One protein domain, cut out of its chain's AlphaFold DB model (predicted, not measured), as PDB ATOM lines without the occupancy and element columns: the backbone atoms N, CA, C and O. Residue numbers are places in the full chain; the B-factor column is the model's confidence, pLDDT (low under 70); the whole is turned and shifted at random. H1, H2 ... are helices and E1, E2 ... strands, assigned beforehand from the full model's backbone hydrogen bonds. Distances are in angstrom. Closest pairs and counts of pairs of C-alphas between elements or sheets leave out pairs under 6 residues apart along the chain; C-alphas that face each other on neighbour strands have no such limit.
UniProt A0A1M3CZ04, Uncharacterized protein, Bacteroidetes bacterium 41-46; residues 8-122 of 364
ATOM      1  N   ILE A   8     -34.668 -40.126  28.031       56.41
ATOM      2  CA  ILE A   8     -35.298 -39.437  26.904       56.41
ATOM      3  C   ILE A   8     -36.583 -40.202  26.609       56.41
ATOM      4  O   ILE A   8     -36.549 -41.390  26.300       56.41
ATOM      5  N   SER A   9     -37.723 -39.529  26.733       59.34
ATOM      6  CA  SER A   9     -39.000 -40.089  26.297       59.34
ATOM      7  C   SER A   9     -39.041 -40.090  24.773       59.34
ATOM      8  O   SER A   9     -38.672 -39.090  24.157       59.34
ATOM      9  N   ILE A  10     -39.556 -41.156  24.153       58.06
ATOM     10  CA  ILE A  10     -39.759 -41.141  22.695       58.06
ATOM     11  C   ILE A  10     -40.750 -40.044  22.262       58.06
ATOM     12  O   ILE A  10     -40.644 -39.540  21.152       58.06
ATOM     13  N   ALA A  11     -41.638 -39.607  23.162       52.34
ATOM     14  CA  ALA A  11     -42.537 -38.482  22.905       52.34
ATOM     15  C   ALA A  11     -41.767 -37.157  22.759       52.34
ATOM     16  O   ALA A  11     -42.054 -36.366  21.868       52.34
ATOM     17  N   THR A  12     -40.723 -36.950  23.572       52.38
ATOM     18  CA  THR A  12     -39.814 -35.794  23.446       52.38
ATOM     19  C   THR A  12     -39.033 -35.857  22.137       52.38
ATOM     20  O   THR A  12     -38.792 -34.841  21.500       52.38
ATOM     21  N   VAL A  13     -38.685 -37.065  21.690       52.72
ATOM     22  CA  VAL A  13     -38.060 -37.270  20.380       52.72
ATOM     23  C   VAL A  13     -38.988 -36.857  19.248       52.72
ATOM     24  O   VAL A  13     -38.529 -36.237  18.299       52.72
ATOM     25  N   TRP A  14     -40.275 -37.184  19.346       50.41
ATOM     26  CA  TRP A  14     -41.268 -36.832  18.340       50.41
ATOM     27  C   TRP A  14     -41.522 -35.322  18.258       50.41
ATOM     28  O   TRP A  14     -41.577 -34.783  17.157       50.41
ATOM     29  N   GLU A  15     -41.572 -34.625  19.398       51.69
ATOM     30  CA  GLU A  15     -41.624 -33.154  19.452       51.69
ATOM     31  C   GLU A  15     -40.378 -32.503  18.812       51.69
ATOM     32  O   GLU A  15     -40.481 -31.460  18.168       51.69
ATOM     33  N   GLU A  16     -39.209 -33.149  18.904       49.69
ATOM     34  CA  GLU A  16     -37.961 -32.705  18.268       49.69
ATOM     35  C   GLU A  16     -37.802 -33.134  16.794       49.69
ATOM     36  O   GLU A  16     -36.933 -32.602  16.103       49.69
ATOM     37  N   LEU A  17     -38.635 -34.036  16.251       47.72
ATOM     38  CA  LEU A  17     -38.568 -34.445  14.833       47.72
ATOM     39  C   LEU A  17     -38.874 -33.296  13.847       47.72
ATOM     40  O   LEU A  17     -38.662 -33.465  12.646       47.72
ATOM     41  N   GLY A  18     -39.320 -32.133  14.337       48.41
ATOM     42  CA  GLY A  18     -39.410 -30.883  13.572       48.41
ATOM     43  C   GLY A  18     -38.071 -30.155  13.366       48.41
ATOM     44  O   GLY A  18     -37.979 -29.289  12.500       48.41
ATOM     45  N   VAL A  19     -37.014 -30.505  14.113       43.81
ATOM     46  CA  VAL A  19     -35.666 -29.936  13.955       43.81
ATOM     47  C   VAL A  19     -34.629 -31.053  14.080       43.81
ATOM     48  O   VAL A  19     -34.285 -31.509  15.165       43.81
ATOM     49  N   TYR A  20     -34.110 -31.497  12.935       47.66
ATOM     50  CA  TYR A  20     -33.148 -32.592  12.824       47.66
ATOM     51  C   TYR A  20     -31.842 -32.322  13.589       47.66
ATOM     52  O   TYR A  20     -30.866 -31.824  13.029       47.66
ATOM     53  N   SER A  21     -31.770 -32.751  14.848       44.22
ATOM     54  CA  SER A  21     -30.499 -33.108  15.471       44.22
ATOM     55  C   SER A  21     -30.397 -34.635  15.457       44.22
ATOM     56  O   SER A  21     -31.185 -35.358  16.063       44.22
ATOM     57  N   THR A  22     -29.442 -35.168  14.703       47.31
ATOM     58  CA  THR A  22     -29.208 -36.608  14.470       47.31
ATOM     59  C   THR A  22     -28.760 -37.389  15.719       47.31
ATOM     60  O   THR A  22     -28.189 -38.470  15.601       47.31
ATOM     61  N   HIS A  23     -28.995 -36.853  16.917       50.81
ATOM     62  CA  HIS A  23     -28.425 -37.310  18.185       50.81
ATOM     63  C   HIS A  23     -29.472 -37.856  19.165       50.81
ATOM     64  O   HIS A  23     -29.120 -38.252  20.275       50.81
ATOM     65  N   SER A  24     -30.750 -37.910  18.778       62.91
ATOM     66  CA  SER A  24     -31.800 -38.385  19.676       62.91
ATOM     67  C   SER A  24     -31.876 -39.918  19.720       62.91
ATOM     68  O   SER A  24     -32.202 -40.588  18.735       62.91
ATOM     69  N   LEU A  25     -31.568 -40.483  20.891       66.69
ATOM     70  CA  LEU A  25     -31.465 -41.925  21.145       66.69
ATOM     71  C   LEU A  25     -32.763 -42.697  20.822       66.69
ATOM     72  O   LEU A  25     -32.700 -43.860  20.432       66.69
ATOM     73  N   GLY A  26     -33.930 -42.055  20.897       69.38
ATOM     74  CA  GLY A  26     -35.221 -42.700  20.616       69.38
ATOM     75  C   GLY A  26     -35.461 -42.957  19.148       69.38
ATOM     76  O   GLY A  26     -35.952 -44.029  18.799       69.38
ATOM     77  N   VAL A  27     -35.026 -42.034  18.281       69.31
ATOM     78  CA  VAL A  27     -35.042 -42.270  16.832       69.31
ATOM     79  C   VAL A  27     -34.158 -43.470  16.519       69.31
ATOM     80  O   VAL A  27     -34.565 -44.351  15.772       69.31
ATOM     81  N   LEU A  28     -32.965 -43.545  17.118       73.88
ATOM     82  CA  LEU A  28     -32.026 -44.644  16.874       73.88
ATOM     83  C   LEU A  28     -32.581 -45.999  17.329       73.88
ATOM     84  O   LEU A  28     -32.387 -46.998  16.639       73.88
ATOM     85  N   ILE A  29     -33.291 -46.036  18.459       80.12
ATOM     86  CA  ILE A  29     -33.909 -47.259  18.981       80.12
ATOM     87  C   ILE A  29     -35.073 -47.718  18.100       80.12
ATOM     88  O   ILE A  29     -35.228 -48.920  17.883       80.12
ATOM     89  N   ALA A  30     -35.882 -46.789  17.594       81.12
ATOM     90  CA  ALA A  30     -37.064 -47.124  16.814       81.12
ATOM     91  C   ALA A  30     -36.793 -47.342  15.320       81.12
ATOM     92  O   ALA A  30     -37.619 -47.950  14.642       81.12
ATOM     93  N   LYS A  31     -35.663 -46.863  14.794       82.31
ATOM     94  CA  LYS A  31     -35.337 -46.931  13.367       82.31
ATOM     95  C   LYS A  31     -35.081 -48.364  12.897       82.31
ATOM     96  O   LYS A  31     -34.382 -49.144  13.548       82.31
ATOM     97  N   ALA A  32     -35.608 -48.678  11.720       86.06
ATOM     98  CA  ALA A  32     -35.360 -49.931  11.031       86.06
ATOM     99  C   ALA A  32     -34.043 -49.908  10.259       86.06
ATOM    100  O   ALA A  32     -33.754 -48.982   9.501       86.06
ATOM    101  N   LYS A  33     -33.294 -50.997  10.413       87.06
ATOM    102  CA  LYS A  33     -32.200 -51.404   9.541       87.06
ATOM    103  C   LYS A  33     -32.731 -52.070   8.265       87.06
ATOM    104  O   LYS A  33     -32.162 -51.856   7.199       87.06
ATOM    105  N   VAL A  34     -33.794 -52.877   8.376       87.12
ATOM    106  CA  VAL A  34     -34.444 -53.616   7.270       87.12
ATOM    107  C   VAL A  34     -35.965 -53.606   7.460       87.12
ATOM    108  O   VAL A  34     -36.434 -53.565   8.596       87.12
ATOM    109  N   GLY A  35     -36.728 -53.642   6.360       82.06
ATOM    110  CA  GLY A  35     -38.170 -53.933   6.322       82.06
ATOM    111  C   GLY A  35     -39.121 -52.821   6.787       82.06
ATOM    112  O   GLY A  35     -40.233 -52.753   6.290       82.06
ATOM    113  N   GLY A  36     -38.707 -51.937   7.695       83.25
ATOM    114  CA  GLY A  36     -39.574 -50.955   8.357       83.25
ATOM    115  C   GLY A  36     -40.406 -50.016   7.469       83.25
ATOM    116  O   GLY A  36     -40.185 -49.871   6.269       83.25
ATOM    117  N   VAL A  37     -41.349 -49.310   8.097       79.75
ATOM    118  CA  VAL A  37     -42.280 -48.402   7.402       79.75
ATOM    119  C   VAL A  37     -41.885 -46.948   7.652       79.75
ATOM    120  O   VAL A  37     -41.756 -46.523   8.800       79.75
ATOM    121  N   GLY A  38     -41.670 -46.194   6.573       74.44
ATOM    122  CA  GLY A  38     -41.470 -44.741   6.592       74.44
ATOM    123  C   GLY A  38     -42.709 -44.017   6.067       74.44
ATOM    124  O   GLY A  38     -43.519 -44.613   5.358       74.44
ATOM    125  N   TRP A  39     -42.860 -42.739   6.414       69.19
ATOM    126  CA  TRP A  39     -44.033 -41.945   6.036       69.19
ATOM    127  C   TRP A  39     -43.622 -40.504   5.764       69.19
ATOM    128  O   TRP A  39     -42.727 -39.976   6.422       69.19
ATOM    129  N   THR A  40     -44.315 -39.855   4.836       69.06
ATOM    130  CA  THR A  40     -44.147 -38.431   4.547       69.06
ATOM    131  C   THR A  40     -45.485 -37.735   4.755       69.06
ATOM    132  O   THR A  40     -46.504 -38.225   4.271       69.06
ATOM    133  N   TYR A  41     -45.497 -36.612   5.470       64.12
ATOM    134  CA  TYR A  41     -46.681 -35.767   5.622       64.12
ATOM    135  C   TYR A  41     -46.325 -34.290   5.440       64.12
ATOM    136  O   TYR A  41     -45.153 -33.924   5.483       64.12
ATOM    137  N   ILE A  42     -47.335 -33.457   5.195       68.69
ATOM    138  CA  ILE A  42     -47.185 -32.003   5.106       68.69
ATOM    139  C   ILE A  42     -47.748 -31.403   6.398       68.69
ATOM    140  O   ILE A  42     -48.872 -31.743   6.773       68.69
ATOM    141  N   ASP A  43     -46.963 -30.586   7.099       69.75
ATOM    142  CA  ASP A  43     -47.395 -29.937   8.340       69.75
ATOM    143  C   ASP A  43     -48.382 -28.778   8.091       69.75
ATOM    144  O   ASP A  43     -48.701 -28.420   6.954       69.75
ATOM    145  N   GLU A  44     -48.879 -28.174   9.173       63.97
ATOM    146  CA  GLU A  44     -49.809 -27.036   9.124       63.97
ATOM    147  C   GLU A  44     -49.211 -25.759   8.493       63.97
ATOM    148  O   GLU A  44     -49.956 -24.839   8.153       63.97
ATOM    149  N   TYR A  45     -47.892 -25.722   8.282       77.50
ATOM    150  CA  TYR A  45     -47.149 -24.627   7.654       77.50
ATOM    151  C   TYR A  45     -46.740 -24.938   6.202       77.50
ATOM    152  O   TYR A  45     -46.115 -24.102   5.547       77.50
ATOM    153  N   GLY A  46     -47.111 -26.107   5.668       75.88
ATOM    154  CA  GLY A  46     -46.797 -26.518   4.299       75.88
ATOM    155  C   GLY A  46     -45.429 -27.188   4.123       75.88
ATOM    156  O   GLY A  46     -45.021 -27.437   2.986       75.88
ATOM    157  N   HIS A  47     -44.710 -27.515   5.200       75.44
ATOM    158  CA  HIS A  47     -43.437 -28.226   5.109       75.44
ATOM    159  C   HIS A  47     -43.652 -29.722   4.928       75.44
ATOM    160  O   HIS A  47     -44.435 -30.351   5.634       75.44
ATOM    161  N   THR A  48     -42.895 -30.321   4.009       75.44
ATOM    162  CA  THR A  48     -42.853 -31.778   3.857       75.44
ATOM    163  C   THR A  48     -41.938 -32.383   4.917       75.44
ATOM    164  O   THR A  48     -40.722 -32.201   4.870       75.44
ATOM    165  N   ILE A  49     -42.511 -33.147   5.842       64.31
ATOM    166  CA  ILE A  49     -41.799 -33.872   6.894       64.31
ATOM    167  C   ILE A  49     -41.731 -35.347   6.506       64.31
ATOM    168  O   ILE A  49     -42.756 -36.001   6.309       64.31
ATOM    169  N   THR A  50     -40.514 -35.885   6.404       68.19
ATOM    170  CA  THR A  50     -40.285 -37.315   6.145       68.19
ATOM    171  C   THR A  50     -39.780 -38.004   7.403       68.19
ATOM    172  O   THR A  50     -38.710 -37.681   7.925       68.19
ATOM    173  N   ILE A  51     -40.554 -38.981   7.867       68.50
ATOM    174  CA  ILE A  51     -40.226 -39.856   8.985       68.50
ATOM    175  C   ILE A  51     -39.406 -41.038   8.441       68.50
ATOM    176  O   ILE A  51     -39.840 -41.686   7.479       68.50
ATOM    177  N   PRO A  52     -38.232 -41.348   9.028       68.12
ATOM    178  CA  PRO A  52     -37.417 -42.470   8.580       68.12
ATOM    179  C   PRO A  52     -38.150 -43.803   8.769       68.12
ATOM    180  O   PRO A  52     -39.096 -43.901   9.545       68.12
ATOM    181  N   GLN A  53     -37.696 -44.845   8.068       82.31
ATOM    182  CA  GLN A  53     -38.254 -46.189   8.226       82.31
ATOM    183  C   GLN A  53     -38.134 -46.646   9.685       82.31
ATOM    184  O   GLN A  53     -37.027 -46.749  10.217       82.31
ATOM    185  N   MET A  54     -39.271 -46.911  10.326       83.00
ATOM    186  CA  MET A  54     -39.342 -47.376  11.711       83.00
ATOM    187  C   MET A  54     -39.496 -48.892  11.760       83.00
ATOM    188  O   MET A  54     -40.177 -49.478  10.922       83.00
ATOM    189  N   ALA A  55     -38.873 -49.523  12.754       87.75
ATOM    190  CA  ALA A  55     -38.998 -50.946  13.044       87.75
ATOM    191  C   ALA A  55     -40.204 -51.266  13.935       87.75
ATOM    192  O   ALA A  55     -40.591 -52.424  14.014       87.75
ATOM    193  N   PHE A  56     -40.810 -50.273  14.594       86.06
ATOM    194  CA  PHE A  56     -41.906 -50.467  15.548       86.06
ATOM    195  C   PHE A  56     -43.130 -49.610  15.201       86.06
ATOM    196  O   PHE A  56     -42.996 -48.487  14.716       86.06
ATOM    197  N   PHE A  57     -44.327 -50.115  15.508       77.50
ATOM    198  CA  PHE A  57     -45.581 -49.362  15.467       77.50
ATOM    199  C   PHE A  57     -45.694 -48.456  16.701       77.50
ATOM    200  O   PHE A  57     -46.192 -48.873  17.749       77.50
ATOM    201  N   ILE A  58     -45.196 -47.226  16.593       73.00
ATOM    202  CA  ILE A  58     -45.190 -46.249  17.690       73.00
ATOM    203  C   ILE A  58     -46.556 -45.546  17.768       73.00
ATOM    204  O   ILE A  58     -47.082 -45.094  16.748       73.00
ATOM    205  N   TYR A  59     -47.101 -45.443  18.988       59.47
ATOM    206  CA  TYR A  59     -48.389 -44.827  19.370       59.47
ATOM    207  C   TYR A  59     -48.721 -43.476  18.704       59.47
ATOM    208  O   TYR A  59     -49.889 -43.150  18.522       59.47
ATOM    209  N   GLU A  60     -47.714 -42.713  18.291       55.19
ATOM    210  CA  GLU A  60     -47.853 -41.366  17.720       55.19
ATOM    211  C   GLU A  60     -48.169 -41.354  16.210       55.19
ATOM    212  O   GLU A  60     -48.435 -40.301  15.630       55.19
ATOM    213  N   THR A  61     -48.236 -42.524  15.561       49.53
ATOM    214  CA  THR A  61     -48.853 -42.661  14.232       49.53
ATOM    215  C   THR A  61     -50.379 -42.601  14.369       49.53
ATOM    216  O   THR A  61     -51.043 -43.611  14.581       49.53
ATOM    217  N   ARG A  62     -50.975 -41.401  14.285       39.56
ATOM    218  CA  ARG A  62     -52.443 -41.227  14.260       39.56
ATOM    219  C   ARG A  62     -53.060 -41.995  13.080       39.56
ATOM    220  O   ARG A  62     -53.166 -41.477  11.976       39.56
ATOM    221  N   GLY A  63     -53.515 -43.221  13.321       38.12
ATOM    222  CA  GLY A  63     -54.489 -43.898  12.469       38.12
ATOM    223  C   GLY A  63     -55.900 -43.504  12.899       38.12
ATOM    224  O   GLY A  63     -56.202 -43.524  14.090       38.12
ATOM    225  N   ALA A  64     -56.774 -43.185  11.945       37.12
ATOM    226  CA  ALA A  64     -58.138 -42.680  12.157       37.12
ATOM    227  C   ALA A  64     -59.095 -43.600  12.962       37.12
ATOM    228  O   ALA A  64     -60.244 -43.234  13.180       37.12
ATOM    229  N   ASN A  65     -58.642 -44.770  13.435       39.34
ATOM    230  CA  ASN A  65     -59.506 -45.853  13.919       39.34
ATOM    231  C   ASN A  65     -59.296 -46.255  15.395       39.34
ATOM    232  O   ASN A  65     -59.746 -47.323  15.795       39.34
ATOM    233  N   GLY A  66     -58.622 -45.446  16.221       40.22
ATOM    234  CA  GLY A  66     -58.640 -45.634  17.686       40.22
ATOM    235  C   GLY A  66     -57.932 -46.884  18.240       40.22
ATOM    236  O   GLY A  66     -58.099 -47.203  19.416       40.22
ATOM    237  N   ASN A  67     -57.118 -47.580  17.441       40.28
ATOM    238  CA  ASN A  67     -56.316 -48.713  17.912       40.28
ATOM    239  C   ASN A  67     -55.055 -48.222  18.644       40.28
ATOM    240  O   ASN A  67     -54.311 -47.391  18.124       40.28
ATOM    241  N   ARG A  68     -54.789 -48.749  19.847       51.22
ATOM    242  CA  ARG A  68     -53.542 -48.486  20.585       51.22
ATOM    243  C   ARG A  68     -52.378 -49.176  19.868       51.22
ATOM    244  O   ARG A  68     -52.312 -50.400  19.858       51.22
ATOM    245  N   TYR A  69     -51.451 -48.413  19.291       60.34
ATOM    246  CA  TYR A  69     -50.192 -48.981  18.805       60.34
ATOM    247  C   TYR A  69     -49.249 -49.192  19.991       60.34
ATOM    248  O   TYR A  69     -48.830 -48.243  20.652       60.34
ATOM    249  N   ASP A  70     -48.959 -50.452  20.306       69.06
ATOM    250  CA  ASP A  70     -48.259 -50.849  21.532       69.06
ATOM    251  C   ASP A  70     -46.725 -50.808  21.437       69.06
ATOM    252  O   ASP A  70     -46.033 -51.356  22.292       69.06
ATOM    253  N   GLY A  71     -46.168 -50.134  20.422       80.31
ATOM    254  CA  GLY A  71     -44.721 -50.108  20.183       80.31
ATOM    255  C   GLY A  71     -44.202 -51.463  19.731       80.31
ATOM    256  O   GLY A  71     -43.061 -51.799  20.023       80.31
ATOM    257  N   VAL A  72     -45.063 -52.261  19.102       87.00
ATOM    258  CA  VAL A  72     -44.783 -53.627  18.652       87.00
ATOM    259  C   VAL A  72     -43.912 -53.593  17.405       87.00
ATOM    260  O   VAL A  72     -44.109 -52.740  16.539       87.00
ATOM    261  N   LEU A  73     -42.957 -54.516  17.313       89.25
ATOM    262  CA  LEU A  73     -42.116 -54.679  16.135       89.25
ATOM    263  C   LEU A  73     -42.979 -54.943  14.893       89.25
ATOM    264  O   LEU A  73     -43.863 -55.802  14.898       89.25
ATOM    265  N   ILE A  74     -42.713 -54.205  13.824       87.00
ATOM    266  CA  ILE A  74     -43.359 -54.378  12.528       87.00
ATOM    267  C   ILE A  74     -42.917 -55.731  11.943       87.00
ATOM    268  O   ILE A  74     -41.717 -56.019  11.926       87.00
ATOM    269  N   PRO A  75     -43.843 -56.578  11.452       85.50
ATOM    270  CA  PRO A  75     -43.487 -57.848  10.831       85.50
ATOM    271  C   PRO A  75     -42.451 -57.678   9.714       85.50
ATOM    272  O   PRO A  75     -42.623 -56.857   8.818       85.50
ATOM    273  N   GLY A  76     -41.370 -58.460   9.775       85.56
ATOM    274  CA  GLY A  76     -40.269 -58.394   8.809       85.56
ATOM    275  C   GLY A  76     -39.308 -57.214   8.992       85.56
ATOM    276  O   GLY A  76     -38.351 -57.108   8.226       85.56
ATOM    277  N   ALA A  77     -39.521 -56.344   9.986       89.62
ATOM    278  CA  ALA A  77     -38.589 -55.272  10.299       89.62
ATOM    279  C   ALA A  77     -37.491 -55.725  11.275       89.62
ATOM    280  O   ALA A  77     -37.742 -56.481  12.212       89.62
ATOM    281  N   GLU A  78     -36.283 -55.194  11.093       90.25
ATOM    282  CA  GLU A  78     -35.160 -55.378  12.017       90.25
ATOM    283  C   GLU A  78     -34.676 -54.017  12.529       90.25
ATOM    284  O   GLU A  78     -34.428 -53.128  11.707       90.25
ATOM    285  N   PRO A  79     -34.511 -53.813  13.849       90.94
ATOM    286  CA  PRO A  79     -33.926 -52.583  14.372       90.94
ATOM    287  C   PRO A  79     -32.407 -52.522  14.140       90.94
ATOM    288  O   PRO A  79     -31.752 -53.511  13.812       90.94
ATOM    289  N   HIS A  80     -31.810 -51.345  14.340       87.00
ATOM    290  CA  HIS A  80     -30.353 -51.158  14.231       87.00
ATOM    291  C   HIS A  80     -29.530 -51.801  15.363       87.00
ATOM    292  O   HIS A  80     -28.300 -51.804  15.306       87.00
ATOM    293  N   TRP A  81     -30.190 -52.348  16.378       88.19
ATOM    294  CA  TRP A  81     -29.581 -53.054  17.499       88.19
ATOM    295  C   TRP A  81     -29.986 -54.532  17.489       88.19
ATOM    296  O   TRP A  81     -30.984 -54.938  16.900       88.19
ATOM    297  N   ASN A  82     -29.178 -55.356  18.141       87.56
ATOM    298  CA  ASN A  82     -29.329 -56.795  18.217       87.56
ATOM    299  C   ASN A  82     -30.435 -57.159  19.213       87.56
ATOM    300  O   ASN A  82     -30.268 -57.039  20.426       87.56
ATOM    301  N   MET A  83     -31.567 -57.621  18.687       90.25
ATOM    302  CA  MET A  83     -32.763 -57.948  19.467       90.25
ATOM    303  C   MET A  83     -32.666 -59.226  20.312       90.25
ATOM    304  O   MET A  83     -33.573 -59.510  21.094       90.25
ATOM    305  N   TRP A  84     -31.580 -59.989  20.166       89.56
ATOM    306  CA  TRP A  84     -31.345 -61.239  20.894       89.56
ATOM    307  C   TRP A  84     -30.534 -61.043  22.176       89.56
ATOM    308  O   TRP A  84     -30.390 -61.972  22.964       89.56
ATOM    309  N   SER A  85     -30.009 -59.838  22.400       87.44
ATOM    310  CA  SER A  85     -29.318 -59.480  23.639       87.44
ATOM    311  C   SER A  85     -30.293 -59.411  24.819       87.44
ATOM    312  O   SER A  85     -31.453 -59.023  24.671       87.44
ATOM    313  N   ARG A  86     -29.813 -59.747  26.023       85.62
ATOM    314  CA  ARG A  86     -30.590 -59.622  27.270       85.62
ATOM    315  C   ARG A  86     -31.005 -58.182  27.547       85.62
ATOM    316  O   ARG A  86     -32.119 -57.902  27.984       85.62
ATOM    317  N   TYR A  87     -30.051 -57.279  27.350       84.25
ATOM    318  CA  TYR A  87     -30.141 -55.882  27.746       84.25
ATOM    319  C   TYR A  87     -30.424 -55.049  26.508       84.25
ATOM    320  O   TYR A  87     -29.533 -54.439  25.926       84.25
ATOM    321  N   ILE A  88     -31.673 -55.114  26.060       86.81
ATOM    322  CA  ILE A  88     -32.182 -54.374  24.906       86.81
ATOM    323  C   ILE A  88     -33.122 -53.246  25.362       86.81
ATOM    324  O   ILE A  88     -33.710 -53.326  26.447       86.81
ATOM    325  N   PRO A  89     -33.315 -52.201  24.537       82.50
ATOM    326  CA  PRO A  89     -34.257 -51.108  24.815       82.50
ATOM    327  C   PRO A  89     -35.737 -51.520  24.650       82.50
ATOM    328  O   PRO A  89     -36.645 -50.702  24.777       82.50
ATOM    329  N   ALA A  90     -35.985 -52.796  24.364       88.00
ATOM    330  CA  ALA A  90     -37.293 -53.401  24.165       88.00
ATOM    331  C   ALA A  90     -37.526 -54.541  25.168       88.00
ATOM    332  O   ALA A  90     -36.654 -54.893  25.960       88.00
ATOM    333  N   GLU A  91     -38.717 -55.114  25.156       88.94
ATOM    334  CA  GLU A  91     -39.078 -56.272  25.962       88.94
ATOM    335  C   GLU A  91     -39.882 -57.273  25.135       88.94
ATOM    336  O   GLU A  91     -40.691 -56.908  24.276       88.94
ATOM    337  N   TRP A  92     -39.648 -58.554  25.408       91.56
ATOM    338  CA  TRP A  92     -40.459 -59.641  24.885       91.56
ATOM    339  C   TRP A  92     -41.664 -59.840  25.803       91.56
ATOM    340  O   TRP A  92     -41.512 -59.993  27.013       91.56
ATOM    341  N   VAL A  93     -42.864 -59.841  25.231       91.06
ATOM    342  CA  VAL A  93     -44.130 -59.964  25.961       91.06
ATOM    343  C   VAL A  93     -45.051 -60.975  25.299       91.06
ATOM    344  O   VAL A  93     -44.940 -61.251  24.106       91.06
ATOM    345  N   ILE A  94     -45.978 -61.527  26.078       92.00
ATOM    346  CA  ILE A  94     -47.007 -62.433  25.570       92.00
ATOM    347  C   ILE A  94     -48.272 -61.624  25.298       92.00
ATOM    348  O   ILE A  94     -48.838 -61.034  26.218       92.00
ATOM    349  N   ILE A  95     -48.717 -61.603  24.044       86.62
ATOM    350  CA  ILE A  95     -49.957 -60.945  23.621       86.62
ATOM    351  C   ILE A  95     -50.737 -61.945  22.776       86.62
ATOM    352  O   ILE A  95     -50.232 -62.437  21.770       86.62
ATOM    353  N   SER A  96     -51.962 -62.268  23.201       86.38
ATOM    354  CA  SER A  96     -52.868 -63.175  22.479       86.38
ATOM    355  C   SER A  96     -52.227 -64.518  22.082       86.38
ATOM    356  O   SER A  96     -52.451 -65.017  20.984       86.38
ATOM    357  N   GLY A  97     -51.400 -65.095  22.963       86.81
ATOM    358  CA  GLY A  97     -50.734 -66.387  22.736       86.81
ATOM    359  C   GLY A  97     -49.494 -66.343  21.830       86.81
ATOM    360  O   GLY A  97     -48.910 -67.389  21.554       86.81
ATOM    361  N   ALA A  98     -49.050 -65.162  21.398       88.00
ATOM    362  CA  ALA A  98     -47.815 -64.982  20.640       88.00
ATOM    363  C   ALA A  98     -46.746 -64.277  21.482       88.00
ATOM    364  O   ALA A  98     -47.055 -63.404  22.298       88.00
ATOM    365  N   LEU A  99     -45.480 -64.635  21.261       92.06
ATOM    366  CA  LEU A  99     -44.349 -63.900  21.814       92.06
ATOM    367  C   LEU A  99     -43.990 -62.725  20.899       92.06
ATOM    368  O   LEU A  99     -43.570 -62.921  19.758       92.06
ATOM    369  N   ILE A 100     -44.151 -61.506  21.399       89.81
ATOM    370  CA  ILE A 100     -44.022 -60.270  20.628       89.81
ATOM    371  C   ILE A 100     -42.941 -59.389  21.247       89.81
ATOM    372  O   ILE A 100     -42.917 -59.197  22.461       89.81
ATOM    373  N   LEU A 101     -42.066 -58.825  20.412       91.38
ATOM    374  CA  LEU A 101     -41.139 -57.785  20.844       91.38
ATOM    375  C   LEU A 101     -41.826 -56.418  20.771       91.38
ATOM    376  O   LEU A 101     -42.380 -56.055  19.730       91.38
ATOM    377  N   ARG A 102     -41.750 -55.644  21.852       88.19
ATOM    378  CA  ARG A 102     -42.220 -54.255  21.883       88.19
ATOM    379  C   ARG A 102     -41.238 -53.333  22.588       88.19
ATOM    380  O   ARG A 102     -40.459 -53.779  23.425       88.19
ATOM    381  N   LEU A 103     -41.307 -52.039  22.303       86.38
ATOM    382  CA  LEU A 103     -40.589 -51.027  23.079       86.38
ATOM    383  C   LEU A 103     -41.066 -51.024  24.540       86.38
ATOM    384  O   LEU A 103     -42.264 -51.153  24.811       86.38
ATOM    385  N   LYS A 104     -40.129 -50.861  25.483       81.44
ATOM    386  CA  LYS A 104     -40.449 -50.804  26.916       81.44
ATOM    387  C   LYS A 104     -41.344 -49.602  27.214       81.44
ATOM    388  O   LYS A 104     -41.099 -48.485  26.750       81.44
ATOM    389  N   ARG A 105     -42.392 -49.825  28.008       75.00
ATOM    390  CA  ARG A 105     -43.283 -48.753  28.471       75.00
ATOM    391  C   ARG A 105     -42.762 -48.136  29.764       75.00
ATOM    392  O   ARG A 105     -42.174 -48.820  30.598       75.00
ATOM    393  N   ASN A 106     -43.029 -46.845  29.949       70.19
ATOM    394  CA  ASN A 106     -42.745 -46.186  31.217       70.19
ATOM    395  C   ASN A 106     -43.608 -46.804  32.333       70.19
ATOM    396  O   ASN A 106     -44.837 -46.767  32.260       70.19
ATOM    397  N   ALA A 107     -42.966 -47.327  33.380       58.88
ATOM    398  CA  ALA A 107     -43.624 -47.983  34.513       58.88
ATOM    399  C   ALA A 107     -44.623 -47.084  35.264       58.88
ATOM    400  O   ALA A 107     -45.538 -47.592  35.906       58.88
ATOM    401  N   LEU A 108     -44.478 -45.757  35.175       56.94
ATOM    402  CA  LEU A 108     -45.399 -44.813  35.810       56.94
ATOM    403  C   LEU A 108     -46.716 -44.661  35.039       56.94
ATOM    404  O   LEU A 108     -47.672 -44.148  35.600       56.94
ATOM    405  N   ASN A 109     -46.791 -45.124  33.785       52.62
ATOM    406  CA  ASN A 109     -48.011 -45.229  32.973       52.62
ATOM    407  C   ASN A 109     -48.876 -43.954  32.849       52.62
ATOM    408  O   ASN A 109     -49.979 -44.028  32.315       52.62
ATOM    409  N   LEU A 110     -48.385 -42.787  33.282       50.84
ATOM    410  CA  LEU A 110     -49.212 -41.584  33.399       50.84
ATOM    411  C   LEU A 110     -49.692 -41.052  32.038       50.84
ATOM    412  O   LEU A 110     -50.759 -40.460  31.994       50.84
ATOM    413  N   ASN A 111     -48.975 -41.330  30.935       51.31
ATOM    414  CA  ASN A 111     -49.300 -40.810  29.593       51.31
ATOM    415  C   ASN A 111     -49.159 -41.836  28.443       51.31
ATOM    416  O   ASN A 111     -49.134 -41.454  27.278       51.31
ATOM    417  N   GLY A 112     -49.004 -43.136  28.727       54.88
ATOM    418  CA  GLY A 112     -48.831 -44.154  27.672       54.88
ATOM    419  C   GLY A 112     -47.517 -44.073  26.870       54.88
ATOM    420  O   GLY A 112     -47.396 -44.746  25.846       54.88
ATOM    421  N   GLY A 113     -46.540 -43.286  27.331       62.41
ATOM    422  CA  GLY A 113     -45.247 -43.092  26.669       62.41
ATOM    423  C   GLY A 113     -44.259 -44.257  26.826       62.41
ATOM    424  O   GLY A 113     -44.393 -45.119  27.704       62.41
ATOM    425  N   TYR A 114     -43.238 -44.248  25.974       71.25
ATOM    426  CA  TYR A 114     -42.110 -45.180  26.002       71.25
ATOM    427  C   TYR A 114     -40.921 -44.504  26.691       71.25
ATOM    428  O   TYR A 114     -40.582 -43.369  26.352       71.25
ATOM    429  N   ASP A 115     -40.314 -45.183  27.665       65.88
ATOM    430  CA  ASP A 115     -39.124 -44.704  28.379       65.88
ATOM    431  C   ASP A 115     -37.972 -45.647  28.044       65.88
ATOM    432  O   ASP A 115     -38.086 -46.862  28.215       65.88
ATOM    433  N   TYR A 116     -36.880 -45.081  27.544       67.38
ATOM    434  CA  TYR A 116     -35.623 -45.788  27.378       67.38
ATOM    435  C   TYR A 116     -34.514 -44.926  27.973       67.38
ATOM    436  O   TYR A 116     -34.490 -43.695  27.872       67.38
ATOM    437  N   ARG A 117     -33.569 -45.594  28.619       65.44
ATOM    438  CA  ARG A 117     -32.480 -44.952  29.348       65.44
ATOM    439  C   ARG A 117     -31.170 -45.426  28.760       65.44
ATOM    440  O   ARG A 117     -31.036 -46.587  28.385       65.44
ATOM    441  N   LEU A 118     -30.153 -44.569  28.743       63.34
ATOM    442  CA  LEU A 118     -28.811 -44.968  28.302       63.34
ATOM    443  C   LEU A 118     -28.296 -46.204  29.072       63.34
ATOM    444  O   LEU A 118     -27.613 -47.062  28.516       63.34
ATOM    445  N   HIS A 119     -28.675 -46.329  30.347       65.75
ATOM    446  CA  HIS A 119     -28.349 -47.487  31.177       65.75
ATOM    447  C   HIS A 119     -29.043 -48.791  30.758       65.75
ATOM    448  O   HIS A 119     -28.574 -49.844  31.176       65.75
ATOM    449  N   ASP A 120     -30.083 -48.768  29.922       65.81
ATOM    450  CA  ASP A 120     -30.716 -49.994  29.409       65.81
ATOM    451  C   ASP A 120     -29.812 -50.751  28.427       65.81
ATOM    452  O   ASP A 120     -29.964 -51.957  28.261       65.81
ATOM    453  N   PHE A 121     -28.827 -50.068  27.830       71.69
ATOM    454  CA  PHE A 121     -27.748 -50.695  27.062       71.69
ATOM    455  C   PHE A 121     -26.560 -51.117  27.932       71.69
ATOM    456  O   PHE A 121     -25.567 -51.647  27.431       71.69
ATOM    457  N   ARG A 122     -26.601 -50.883  29.249       73.00
ATOM    458  CA  ARG A 122     -25.543 -51.361  30.138       73.00
ATOM    459  C   ARG A 122     -25.599 -52.887  30.125       73.00
ATOM    460  O   ARG A 122     -26.619 -53.450  30.497       73.00
TER     461      ARG A 122
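What this domain is: This is residues 8 to 122 of the 364 residues of an uncharacterized protein of Bacteroidetes bacterium 41-46 (UniProt A0A1M3CZ04). Two separate two-stranded hairpins, E2 with E3 and E4 with E5, reach out from a core made largely of loops, and their turns, at Tyr 45 and Gly 97, lie at far ends of the domain. H2 sits near the middle with H1 beside its first residues, a long unnamed stretch, residues 55 to 89, winds from one hairpin to the other, and only residues 94 to 99, round the turn of E4 and E5, stick out. The printed part has 115 residues with three named helices and six named strands, in the order H1 H2 E1 E2 E3 E4 E5 E6 H3; both sheets are antiparallel, and the class is mixed, helices and strands, with under half of the residues in named elements. The whole is compact, with a radius of gyration of the C-alphas of 14.2 A and spans of 42 by 33 by 32 A.

Where its parts are: E2, residues 37 to 42, is 17.3 A long and begins at C-alpha 37 (-42.280, -48.402, 7.402). E3, residues 48 to 54, measures 17.8 A. E4, residues 90 to 95, is 14.8 A long, and E5, residues 98 to 103, is 15.9 A. H1 is residues 10 to 16, beginning at C-alpha 10 (-39.759, -41.141, 22.695), and H2 is residues 25 to 30. E1, residues 32 to 34, and E6, residues 115 to 117, pair with no named strand. H3, residues 118 to 121, ends at C-alpha 121 (-27.748, -50.695, 27.062).

How they stand to each other: In the hairpin E2 and E3, N 41 and O 49 are 2.9 A apart, within hydrogen-bond range. In the hairpin E4 and E5, N 93 and O 100 are 2.8 A apart, also within range. E3 and E4 are apart. The closest C-alphas of H2 and E3, Ala 30 and Met 54, are 5.6 A apart. H1 and H2 touch, with C-alphas 10 and 26 closest at 5.2 A, at a steep tilt of 66 degrees, opposite ways. Residues 32 to 34 of E1 pair with residues 78 to 79, and residues 8 to 9 with residues 115 to 116 of E6, both antiparallel. H3 touches no helix. In H1 and H2 every O i to N i+4 pair is within hydrogen-bond range; H3 is too short for such a pair.

The domain as a whole: The two C-alphas farthest apart, Tyr 45 and Gly 97, are 44.5 A apart. The printed part has no cut. The links E3 to E4 and E5 to E6 are long. Mean pLDDT of the printed part is 70.9, and 55 residues are under 70, among them residues 8 to 27 and 59 to 70.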